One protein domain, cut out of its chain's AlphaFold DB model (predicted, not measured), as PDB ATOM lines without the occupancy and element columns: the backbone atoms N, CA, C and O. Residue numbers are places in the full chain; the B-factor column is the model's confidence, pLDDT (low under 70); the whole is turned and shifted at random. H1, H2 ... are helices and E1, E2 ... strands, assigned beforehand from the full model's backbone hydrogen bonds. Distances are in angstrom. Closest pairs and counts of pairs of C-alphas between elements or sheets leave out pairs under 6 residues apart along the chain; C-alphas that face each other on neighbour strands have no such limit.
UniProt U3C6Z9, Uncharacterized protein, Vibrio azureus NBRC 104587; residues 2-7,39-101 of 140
ATOM      1  N   PHE A   2      99.350  84.396  93.394       90.19
ATOM      2  CA  PHE A   2      98.953  85.087  92.141       90.19
ATOM      3  C   PHE A   2     100.123  85.720  91.358       90.19
ATOM      4  O   PHE A   2     100.250  85.514  90.151       90.19
ATOM      5  N   SER A   3     101.039  86.381  92.068       91.81
ATOM      6  CA  SER A   3     102.242  87.036  91.529       91.81
ATOM      7  C   SER A   3     103.279  86.112  90.875       91.81
ATOM      8  O   SER A   3     104.206  86.579  90.220       91.81
ATOM      9  N   GLU A   4     103.167  84.799  91.048       92.19
ATOM     10  CA  GLU A   4     104.039  83.812  90.401       92.19
ATOM     11  C   GLU A   4     103.741  83.674  88.901       92.19
ATOM     12  O   GLU A   4     104.638  83.421  88.087       92.19
ATOM     13  N   TYR A   5     102.475  83.892  88.543       94.75
ATOM     14  CA  TYR A   5     101.939  83.715  87.199       94.75
ATOM     15  C   TYR A   5     101.567  85.043  86.544       94.75
ATOM     16  O   TYR A   5     101.703  85.160  85.328       94.75
ATOM     17  N   PHE A   6     101.147  86.041  87.331       95.12
ATOM     18  CA  PHE A   6     100.595  87.296  86.824       95.12
ATOM     19  C   PHE A   6     101.332  88.538  87.340       95.12
ATOM     20  O   PHE A   6     101.744  88.597  88.498       95.12
ATOM     21  N   GLU A   7     101.442  89.548  86.482       91.44
ATOM     22  CA  GLU A   7     101.897  90.909  86.780       91.44
ATOM     23  C   GLU A   7     100.936  91.868  86.074       91.44
ATOM     24  O   GLU A   7     100.604  91.641  84.916       91.44
ATOM     25  N   THR A  39      80.116  74.816  65.269       95.50
ATOM     26  CA  THR A  39      78.973  74.207  65.940       95.50
ATOM     27  C   THR A  39      79.203  74.074  67.444       95.50
ATOM     28  O   THR A  39      80.338  74.002  67.919       95.50
ATOM     29  N   GLU A  40      78.118  73.920  68.207       96.12
ATOM     30  CA  GLU A  40      78.190  73.583  69.637       96.12
ATOM     31  C   GLU A  40      79.038  72.325  69.891       96.12
ATOM     32  O   GLU A  40      79.815  72.281  70.842       96.12
ATOM     33  N   ASN A  41      78.951  71.322  69.011       96.56
ATOM     34  CA  ASN A  41      79.751  70.103  69.123       96.56
ATOM     35  C   ASN A  41      81.252  70.373  68.960       96.56
ATOM     36  O   ASN A  41      82.054  69.793  69.689       96.56
ATOM     37  N   GLU A  42      81.648  71.234  68.024       96.50
ATOM     38  CA  GLU A  42      83.055  71.608  67.847       96.50
ATOM     39  C   GLU A  42      83.555  72.424  69.031       96.50
ATOM     40  O   GLU A  42      84.579  72.082  69.614       96.50
ATOM     41  N   TRP A  43      82.795  73.427  69.468       95.94
ATOM     42  CA  TRP A  43      83.141  74.195  70.660       95.94
ATOM     43  C   TRP A  43      83.203  73.315  71.929       95.94
ATOM     44  O   TRP A  43      84.069  73.507  72.784       95.94
ATOM     45  N   SER A  44      82.363  72.280  72.049       96.69
ATOM     46  CA  SER A  44      82.362  71.396  73.227       96.69
ATOM     47  C   SER A  44      83.690  70.657  73.441       96.69
ATOM     48  O   SER A  44      83.993  70.244  74.563       96.69
ATOM     49  N   GLN A  45      84.528  70.565  72.400       97.94
ATOM     50  CA  GLN A  45      85.872  69.992  72.468       97.94
ATOM     51  C   GLN A  45      86.772  70.726  73.476       97.94
ATOM     52  O   GLN A  45      87.578  70.077  74.144       97.94
ATOM     53  N   PHE A  46      86.609  72.042  73.663       97.44
ATOM     54  CA  PHE A  46      87.355  72.806  74.676       97.44
ATOM     55  C   PHE A  46      86.971  72.395  76.102       97.44
ATOM     56  O   PHE A  46      87.836  72.178  76.953       97.44
ATOM     57  N   ASN A  47      85.677  72.197  76.352       97.50
ATOM     58  CA  ASN A  47      85.199  71.696  77.638       97.50
ATOM     59  C   ASN A  47      85.678  70.263  77.894       97.50
ATOM     60  O   ASN A  47      86.103  69.936  79.001       97.50
ATOM     61  N   ASP A  48      85.661  69.410  76.871       97.88
ATOM     62  CA  ASP A  48      86.171  68.045  76.978       97.88
ATOM     63  C   ASP A  48      87.679  67.998  77.229       97.88
ATOM     64  O   ASP A  48      88.140  67.162  78.008       97.88
ATOM     65  N   PHE A  49      88.447  68.909  76.632       98.25
ATOM     66  CA  PHE A  49      89.867  69.081  76.924       98.25
ATOM     67  C   PHE A  49      90.102  69.383  78.411       98.25
ATOM     68  O   PHE A  49      90.820  68.632  79.076       98.25
ATOM     69  N   LEU A  50      89.435  70.402  78.964       98.12
ATOM     70  CA  LEU A  50      89.571  70.765  80.380       98.12
ATOM     71  C   LEU A  50      89.105  69.645  81.323       98.12
ATOM     72  O   LEU A  50      89.790  69.326  82.294       98.12
ATOM     73  N   ARG A  51      87.984  68.979  81.017       97.94
ATOM     74  CA  ARG A  51      87.492  67.834  81.807       97.94
ATOM     75  C   ARG A  51      88.461  66.662  81.821       97.94
ATOM     76  O   ARG A  51      88.515  65.935  82.808       97.94
ATOM     77  N   ARG A  52      89.168  66.415  80.714       98.00
ATOM     78  CA  ARG A  52      90.168  65.343  80.650       98.00
ATOM     79  C   ARG A  52      91.381  65.692  81.497       98.00
ATOM     80  O   ARG A  52      91.809  64.835  82.254       98.00
ATOM     81  N   LEU A  53      91.864  66.931  81.421       97.81
ATOM     82  CA  LEU A  53      92.965  67.392  82.265       97.81
ATOM     83  C   LEU A  53      92.632  67.293  83.754       97.81
ATOM     84  O   LEU A  53      93.461  66.833  84.526       97.81
ATOM     85  N   ALA A  54      91.402  67.635  84.145       97.38
ATOM     86  CA  ALA A  54      90.989  67.649  85.550       97.38
ATOM     87  C   ALA A  54      90.945  66.254  86.204       97.38
ATOM     88  O   ALA A  54      90.697  66.138  87.401       97.38
ATOM     89  N   LYS A  55      91.149  65.178  85.430       97.00
ATOM     90  CA  LYS A  55      91.301  63.817  85.962       97.00
ATOM     91  C   LYS A  55      92.708  63.542  86.478       97.00
ATOM     92  O   LYS A  55      92.860  62.693  87.351       97.00
ATOM     93  N   ASP A  56      93.697  64.227  85.914       97.81
ATOM     94  CA  ASP A  56      95.119  63.945  86.108       97.81
ATOM     95  C   ASP A  56      95.875  65.129  86.733       97.81
ATOM     96  O   ASP A  56      96.968  64.940  87.264       97.81
ATOM     97  N   PHE A  57      95.290  66.330  86.705       97.75
ATOM     98  CA  PHE A  57      95.879  67.561  87.225       97.75
ATOM     99  C   PHE A  57      94.891  68.349  88.081       97.75
ATOM    100  O   PHE A  57      93.694  68.404  87.778       97.75
ATOM    101  N   SER A  58      95.417  69.021  89.102       97.06
ATOM    102  CA  SER A  58      94.684  70.046  89.829       97.06
ATOM    103  C   SER A  58      94.600  71.335  89.019       97.06
ATOM    104  O   SER A  58      95.496  71.707  88.259       97.06
ATOM    105  N   PHE A  59      93.493  72.043  89.214       97.94
ATOM    106  CA  PHE A  59      93.258  73.345  88.615       97.94
ATOM    107  C   PHE A  59      93.088  74.392  89.695       97.94
ATOM    108  O   PHE A  59      92.431  74.157  90.707       97.94
ATOM    109  N   GLU A  60      93.593  75.586  89.427       97.56
ATOM    110  CA  GLU A  60      93.249  76.767  90.197       97.56
ATOM    111  C   GLU A  60      92.664  77.833  89.267       97.56
ATOM    112  O   GLU A  60      93.214  78.116  88.204       97.56
ATOM    113  N   VAL A  61      91.536  78.429  89.645       96.94
ATOM    114  CA  VAL A  61      90.911  79.520  88.893       96.94
ATOM    115  C   VAL A  61      91.471  80.855  89.353       96.94
ATOM    116  O   VAL A  61      91.653  81.098  90.548       96.94
ATOM    117  N   VAL A  62      91.751  81.721  88.387       96.12
ATOM    118  CA  VAL A  62      92.352  83.030  88.620       96.12
ATOM    119  C   VAL A  62      91.265  84.095  88.637       96.12
ATOM    120  O   VAL A  62      90.513  84.248  87.677       96.12
ATOM    121  N   ASN A  63      91.232  84.893  89.700       93.56
ATOM    122  CA  ASN A  63      90.457  86.122  89.758       93.56
ATOM    123  C   ASN A  63      91.423  87.309  89.711       93.56
ATOM    124  O   ASN A  63      92.067  87.642  90.706       93.56
ATOM    125  N   CYS A  64      91.536  87.939  88.539       90.88
ATOM    126  CA  CYS A  64      92.427  89.081  88.362       90.88
ATOM    127  C   CYS A  64      91.992  90.270  89.229       90.88
ATOM    128  O   CYS A  64      92.857  90.858  89.864       90.88
ATOM    129  N   GLU A  65      90.689  90.577  89.317       89.88
ATOM    130  CA  GLU A  65      90.147  91.703  90.104       89.88
ATOM    131  C   GLU A  65      90.568  91.646  91.578       89.88
ATOM    132  O   GLU A  65      90.978  92.650  92.159       89.88
ATOM    133  N   LEU A  66      90.497  90.453  92.169       91.88
ATOM    134  CA  LEU A  66      90.863  90.196  93.562       91.88
ATOM    135  C   LEU A  66      92.329  89.777  93.738       91.88
ATOM    136  O   LEU A  66      92.749  89.523  94.867       91.88
ATOM    137  N   GLN A  67      93.090  89.675  92.642       92.94
ATOM    138  CA  GLN A  67      94.450  89.127  92.598       92.94
ATOM    139  C   GLN A  67      94.576  87.810  93.375       92.94
ATOM    140  O   GLN A  67      95.507  87.598  94.159       92.94
ATOM    141  N   SER A  68      93.602  86.925  93.181       93.75
ATOM    142  CA  SER A  68      93.513  85.662  93.902       93.75
ATOM    143  C   SER A  68      93.518  84.479  92.951       93.75
ATOM    144  O   SER A  68      93.166  84.570  91.775       93.75
ATOM    145  N   ILE A  69      93.975  83.356  93.489       95.75
ATOM    146  CA  ILE A  69      93.950  82.060  92.835       95.75
ATOM    147  C   ILE A  69      93.313  81.095  93.827       95.75
ATOM    148  O   ILE A  69      93.679  81.095  95.005       95.75
ATOM    149  N   THR A  70      92.328  80.328  93.372       96.31
ATOM    150  CA  THR A  70      91.587  79.389  94.218       96.31
ATOM    151  C   THR A  70      91.477  78.038  93.542       96.31
ATOM    152  O   THR A  70      91.127  77.971  92.367       96.31
ATOM    153  N   GLU A  71      91.734  76.971  94.288       96.75
ATOM    154  CA  GLU A  71      91.593  75.600  93.803       96.75
ATOM    155  C   GLU A  71      90.169  75.325  93.291       96.75
ATOM    156  O   GLU A  71      89.170  75.710  93.909       96.75
ATOM    157  N   VAL A  72      90.086  74.651  92.148       96.62
ATOM    158  CA  VAL A  72      88.843  74.227  91.510       96.62
ATOM    159  C   VAL A  72      88.556  72.790  91.926       96.62
ATOM    160  O   VAL A  72      89.213  71.857  91.472       96.62
ATOM    161  N   THR A  73      87.546  72.602  92.771       94.19
ATOM    162  CA  THR A  73      87.144  71.269  93.254       94.19
ATOM    163  C   THR A  73      86.234  70.521  92.279       94.19
ATOM    164  O   THR A  73      86.224  69.293  92.263       94.19
ATOM    165  N   ASP A  74      85.483  71.249  91.450       95.38
ATOM    166  CA  ASP A  74      84.694  70.712  90.343       95.38
ATOM    167  C   ASP A  74      84.949  71.554  89.096       95.38
ATOM    168  O   ASP A  74      84.522  72.710  89.018       95.38
ATOM    169  N   ILE A  75      85.618  70.965  88.103       96.25
ATOM    170  CA  ILE A  75      85.938  71.645  86.846       96.25
ATOM    171  C   ILE A  75      84.687  72.180  86.148       96.25
ATOM    172  O   ILE A  75      84.743  73.251  85.557       96.25
ATOM    173  N   ASN A  76      83.533  71.514  86.268       95.69
ATOM    174  CA  ASN A  76      82.309  71.960  85.598       95.69
ATOM    175  C   ASN A  76      81.788  73.297  86.140       95.69
ATOM    176  O   ASN A  76      81.047  73.972  85.435       95.69
ATOM    177  N   SER A  77      82.199  73.706  87.346       94.75
ATOM    178  CA  SER A  77      81.823  75.003  87.922       94.75
ATOM    179  C   SER A  77      82.469  76.204  87.220       94.75
ATOM    180  O   SER A  77      81.986  77.324  87.378       94.75
ATOM    181  N   VAL A  78      83.536  75.984  86.442       94.50
ATOM    182  CA  VAL A  78      84.274  77.035  85.716       94.50
ATOM    183  C   VAL A  78      84.183  76.902  84.192       94.50
ATOM    184  O   VAL A  78      84.737  77.728  83.464       94.50
ATOM    185  N   LEU A  79      83.487  75.874  83.694       94.88
ATOM    186  CA  LEU A  79      83.199  75.720  82.269       94.88
ATOM    187  C   LEU A  79      81.992  76.575  81.901       94.88
ATOM    188  O   LEU A  79      80.957  76.518  82.558       94.88
ATOM    189  N   SER A  80      82.107  77.332  80.816       93.44
ATOM    190  CA  SER A  80      80.940  77.966  80.203       93.44
ATOM    191  C   SER A  80      80.145  76.937  79.411       93.44
ATOM    192  O   SER A  80      80.706  75.942  78.954       93.44
ATOM    193  N   SER A  81      78.852  77.187  79.231       93.31
ATOM    194  CA  SER A  81      78.037  76.600  78.161       93.31
ATOM    195  C   SER A  81      78.324  77.275  76.812       93.31
ATOM    196  O   SER A  81      78.945  78.339  76.764       93.31
ATOM    197  N   TYR A  82      77.862  76.670  75.712       92.19
ATOM    198  CA  TYR A  82      78.060  77.225  74.370       92.19
ATOM    199  C   TYR A  82      77.432  78.617  74.251       92.19
ATOM    200  O   TYR A  82      78.095  79.573  73.856       92.19
ATOM    201  N   GLU A  83      76.182  78.759  74.695       91.81
ATOM    202  CA  GLU A  83      75.466  80.035  74.690       91.81
ATOM    203  C   GLU A  83      76.183  81.101  75.533       91.81
ATOM    204  O   GLU A  83      76.354  82.233  75.082       91.81
ATOM    205  N   GLU A  84      76.667  80.758  76.730       93.00
ATOM    206  CA  GLU A  84      77.443  81.695  77.550       93.00
ATOM    207  C   GLU A  84      78.753  82.093  76.875       93.00
ATOM    208  O   GLU A  84      79.106  83.271  76.885       93.00
ATOM    209  N   SER A  85      79.458  81.135  76.267       91.19
ATOM    210  CA  SER A  85      80.721  81.383  75.573       91.19
ATOM    211  C   SER A  85      80.548  82.348  74.406       91.19
ATOM    212  O   SER A  85      81.397  83.211  74.207       91.19
ATOM    213  N   MET A  86      79.436  82.243  73.674       88.25
ATOM    214  CA  MET A  86      79.151  83.118  72.539       88.25
ATOM    215  C   MET A  86      78.759  84.542  72.938       88.25
ATOM    216  O   MET A  86      78.910  85.468  72.144       88.25
ATOM    217  N   ASN A  87      78.245  84.729  74.155       90.75
ATOM    218  CA  ASN A  87      77.715  86.014  74.612       90.75
ATOM    219  C   ASN A  87      78.610  86.727  75.636       90.75
ATOM    220  O   ASN A  87      78.384  87.903  75.942       90.75
ATOM    221  N   LYS A  88      79.597  86.041  76.224       91.69
ATOM    222  CA  LYS A  88      80.457  86.633  77.251       91.69
ATOM    223  C   LYS A  88      81.528  87.537  76.637       91.69
ATOM    224  O   LYS A  88      82.077  87.272  75.577       91.69
ATOM    225  N   GLY A  89      81.833  88.624  77.342       91.19
ATOM    226  CA  GLY A  89      82.960  89.493  77.005       91.19
ATOM    227  C   GLY A  89      84.283  88.961  77.559       91.19
ATOM    228  O   GLY A  89      84.287  88.158  78.492       91.19
ATOM    229  N   ALA A  90      85.396  89.502  77.056       88.69
ATOM    230  CA  ALA A  90      86.755  89.109  77.444       88.69
ATOM    231  C   ALA A  90      87.033  89.179  78.958       88.69
ATOM    232  O   ALA A  90      87.840  88.417  79.479       88.69
ATOM    233  N   SER A  91      86.344  90.052  79.703       89.38
ATOM    234  CA  SER A  91      86.477  90.128  81.168       89.38
ATOM    235  C   SER A  91      85.983  88.877  81.904       89.38
ATOM    236  O   SER A  91      86.296  88.697  83.075       89.38
ATOM    237  N   LYS A  92      85.207  88.022  81.229       91.31
ATOM    238  CA  LYS A  92      84.699  86.748  81.746       91.31
ATOM    239  C   LYS A  92      85.441  85.541  81.170       91.31
ATOM    240  O   LYS A  92      84.993  84.416  81.380       91.31
ATOM    241  N   PHE A  93      86.513  85.756  80.408       94.06
ATOM    242  CA  PHE A  93      87.318  84.658  79.893       94.06
ATOM    243  C   PHE A  93      88.017  83.936  81.030       94.06
ATOM    244  O   PHE A  93      88.583  84.548  81.942       94.06
ATOM    245  N   THR A  94      87.933  82.615  80.977       94.25
ATOM    246  CA  THR A  94      88.433  81.761  82.039       94.25
ATOM    247  C   THR A  94      89.960  81.725  81.990       94.25
ATOM    248  O   THR A  94      90.566  81.516  80.939       94.25
ATOM    249  N   LYS A  95      90.591  81.921  83.150       96.62
ATOM    250  CA  LYS A  95      92.036  81.788  83.351       96.62
ATOM    251  C   LYS A  95      92.275  80.735  84.423       96.62
ATOM    252  O   LYS A  95      91.776  80.865  85.543       96.62
ATOM    253  N   LEU A  96      93.016  79.698  84.067       97.75
ATOM    254  CA  LEU A  96      93.274  78.538  84.907       97.75
ATOM    255  C   LEU A  96      94.774  78.331  85.065       97.75
ATOM    256  O   LEU A  96      95.516  78.431  84.096       97.75
ATOM    257  N   VAL A  97      95.216  77.997  86.265       98.00
ATOM    258  CA  VAL A  97      96.580  77.549  86.543       98.00
ATOM    259  C   VAL A  97      96.566  76.039  86.727       98.00
ATOM    260  O   VAL A  97      95.653  75.504  87.356       98.00
ATOM    261  N   ILE A  98      97.587  75.370  86.190       97.75
ATOM    262  CA  ILE A  98      97.926  73.982  86.521       97.75
ATOM    263  C   ILE A  98      99.264  74.021  87.270       97.75
ATOM    264  O   ILE A  98     100.317  74.078  86.620       97.75
ATOM    265  N   PRO A  99      99.253  74.061  88.615       96.44
ATOM    266  CA  PRO A  99     100.462  74.271  89.410       96.44
ATOM    267  C   PRO A  99     101.547  73.220  89.163       96.44
ATOM    268  O   PRO A  99     102.726  73.554  89.079       96.44
ATOM    269  N   GLU A 100     101.160  71.959  88.978       96.25
ATOM    270  CA  GLU A 100     102.061  70.823  88.755       96.25
ATOM    271  C   GLU A 100     102.866  70.961  87.462       96.25
ATOM    272  O   GLU A 100     103.986  70.459  87.363       96.25
ATOM    273  N   LEU A 101     102.296  71.656  86.477       96.62
ATOM    274  CA  LEU A 101     102.937  71.960  85.203       96.62
ATOM    275  C   LEU A 101     103.492  73.384  85.161       96.62
ATOM    276  O   LEU A 101     104.100  73.756  84.160       96.62
TER     277      LEU A 101
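Overview. This is residues 2 to 7 and 39 to 101 of the 140 residues of an uncharacterized protein of Vibrio azureus NBRC 104587 (UniProt U3C6Z9). A small sheet of three short strands, E2, E1 and E3, makes one end of the domain, and two helices, H1 and H2, lie away from it, with H2 at the far end near the residues where H1 begins. H1 runs from there back toward the sheet's end of the domain, while the links E2 to H2 and H2 to E3 carry the chain out to H2 and back. The 69 printed residues include, in chain order, H1, E1, E2, H2 and E3; the sheet's order is E2, E1, E3, antiparallel throughout. The class is mixed, helices and strands, with under half of the residues in named elements. The whole is only just compact, close to loose, with a radius of gyration of the C-alphas of 12.7 A and spans of 37 by 29 by 17 A.

Along the chain. The printed part opens with residues 2 to 7, which hold no named element, from C-alpha 2 at (98.953, 85.087, 92.141). After the cut, H1 takes residues 40 to 53, 20.4 A long, from C-alpha 40 at (78.190, 73.583, 69.637). E1 is residues 60 to 63, 9.8 A, and E2 is residues 68 to 71, 10.2 A. H2 is residues 82 to 87, 8.8 A. E3 is residues 95 to 98, 10.3 A, and ends at C-alpha 98 at (97.926, 73.982, 86.521).

Arrangement. E1 is the inner strand; E2 and E3 are edge strands. E1 and E2 form a hairpin, antiparallel at 154 degrees, with N 61 and O 70 within hydrogen-bond range at 2.8 A. E1 and E3 are antiparallel at 148 degrees, with N 97 and O 60 at 2.8 A and N 60 and O 97 at 2.9 A. E2, H2 and E3 make a split strand-helix-strand unit, two strands running the same way with E1 between them in the sheet; its crossover is right-handed. Neither H1 nor H2 is on the sheet. H1, with residues 40 to 44 alone, only just touches H2, with 3 pairs of C-alphas within 8 A; the closest C-alphas, of Glu 40 and Tyr 82, are 6.0 A apart. Their lines stand about perpendicular, at 74 degrees. H1 is apart from E2 and E3. In H2 every O i to N i+4 pair is within hydrogen-bond range; in H1, 7 of 10 are.

Size, cuts and confidence. The two C-alphas farthest apart, of Ser 3 and Thr 39, are 36.9 A apart. Residues 8 to 38 are not printed, and C-alphas 7 and 39 across the cut are 35.2 A apart. The link E1 to E2 is tight; H1 to E1, E2 to H2 and H2 to E3 are short. The mean pLDDT of the printed part is 94.9, and no printed residue is under 70.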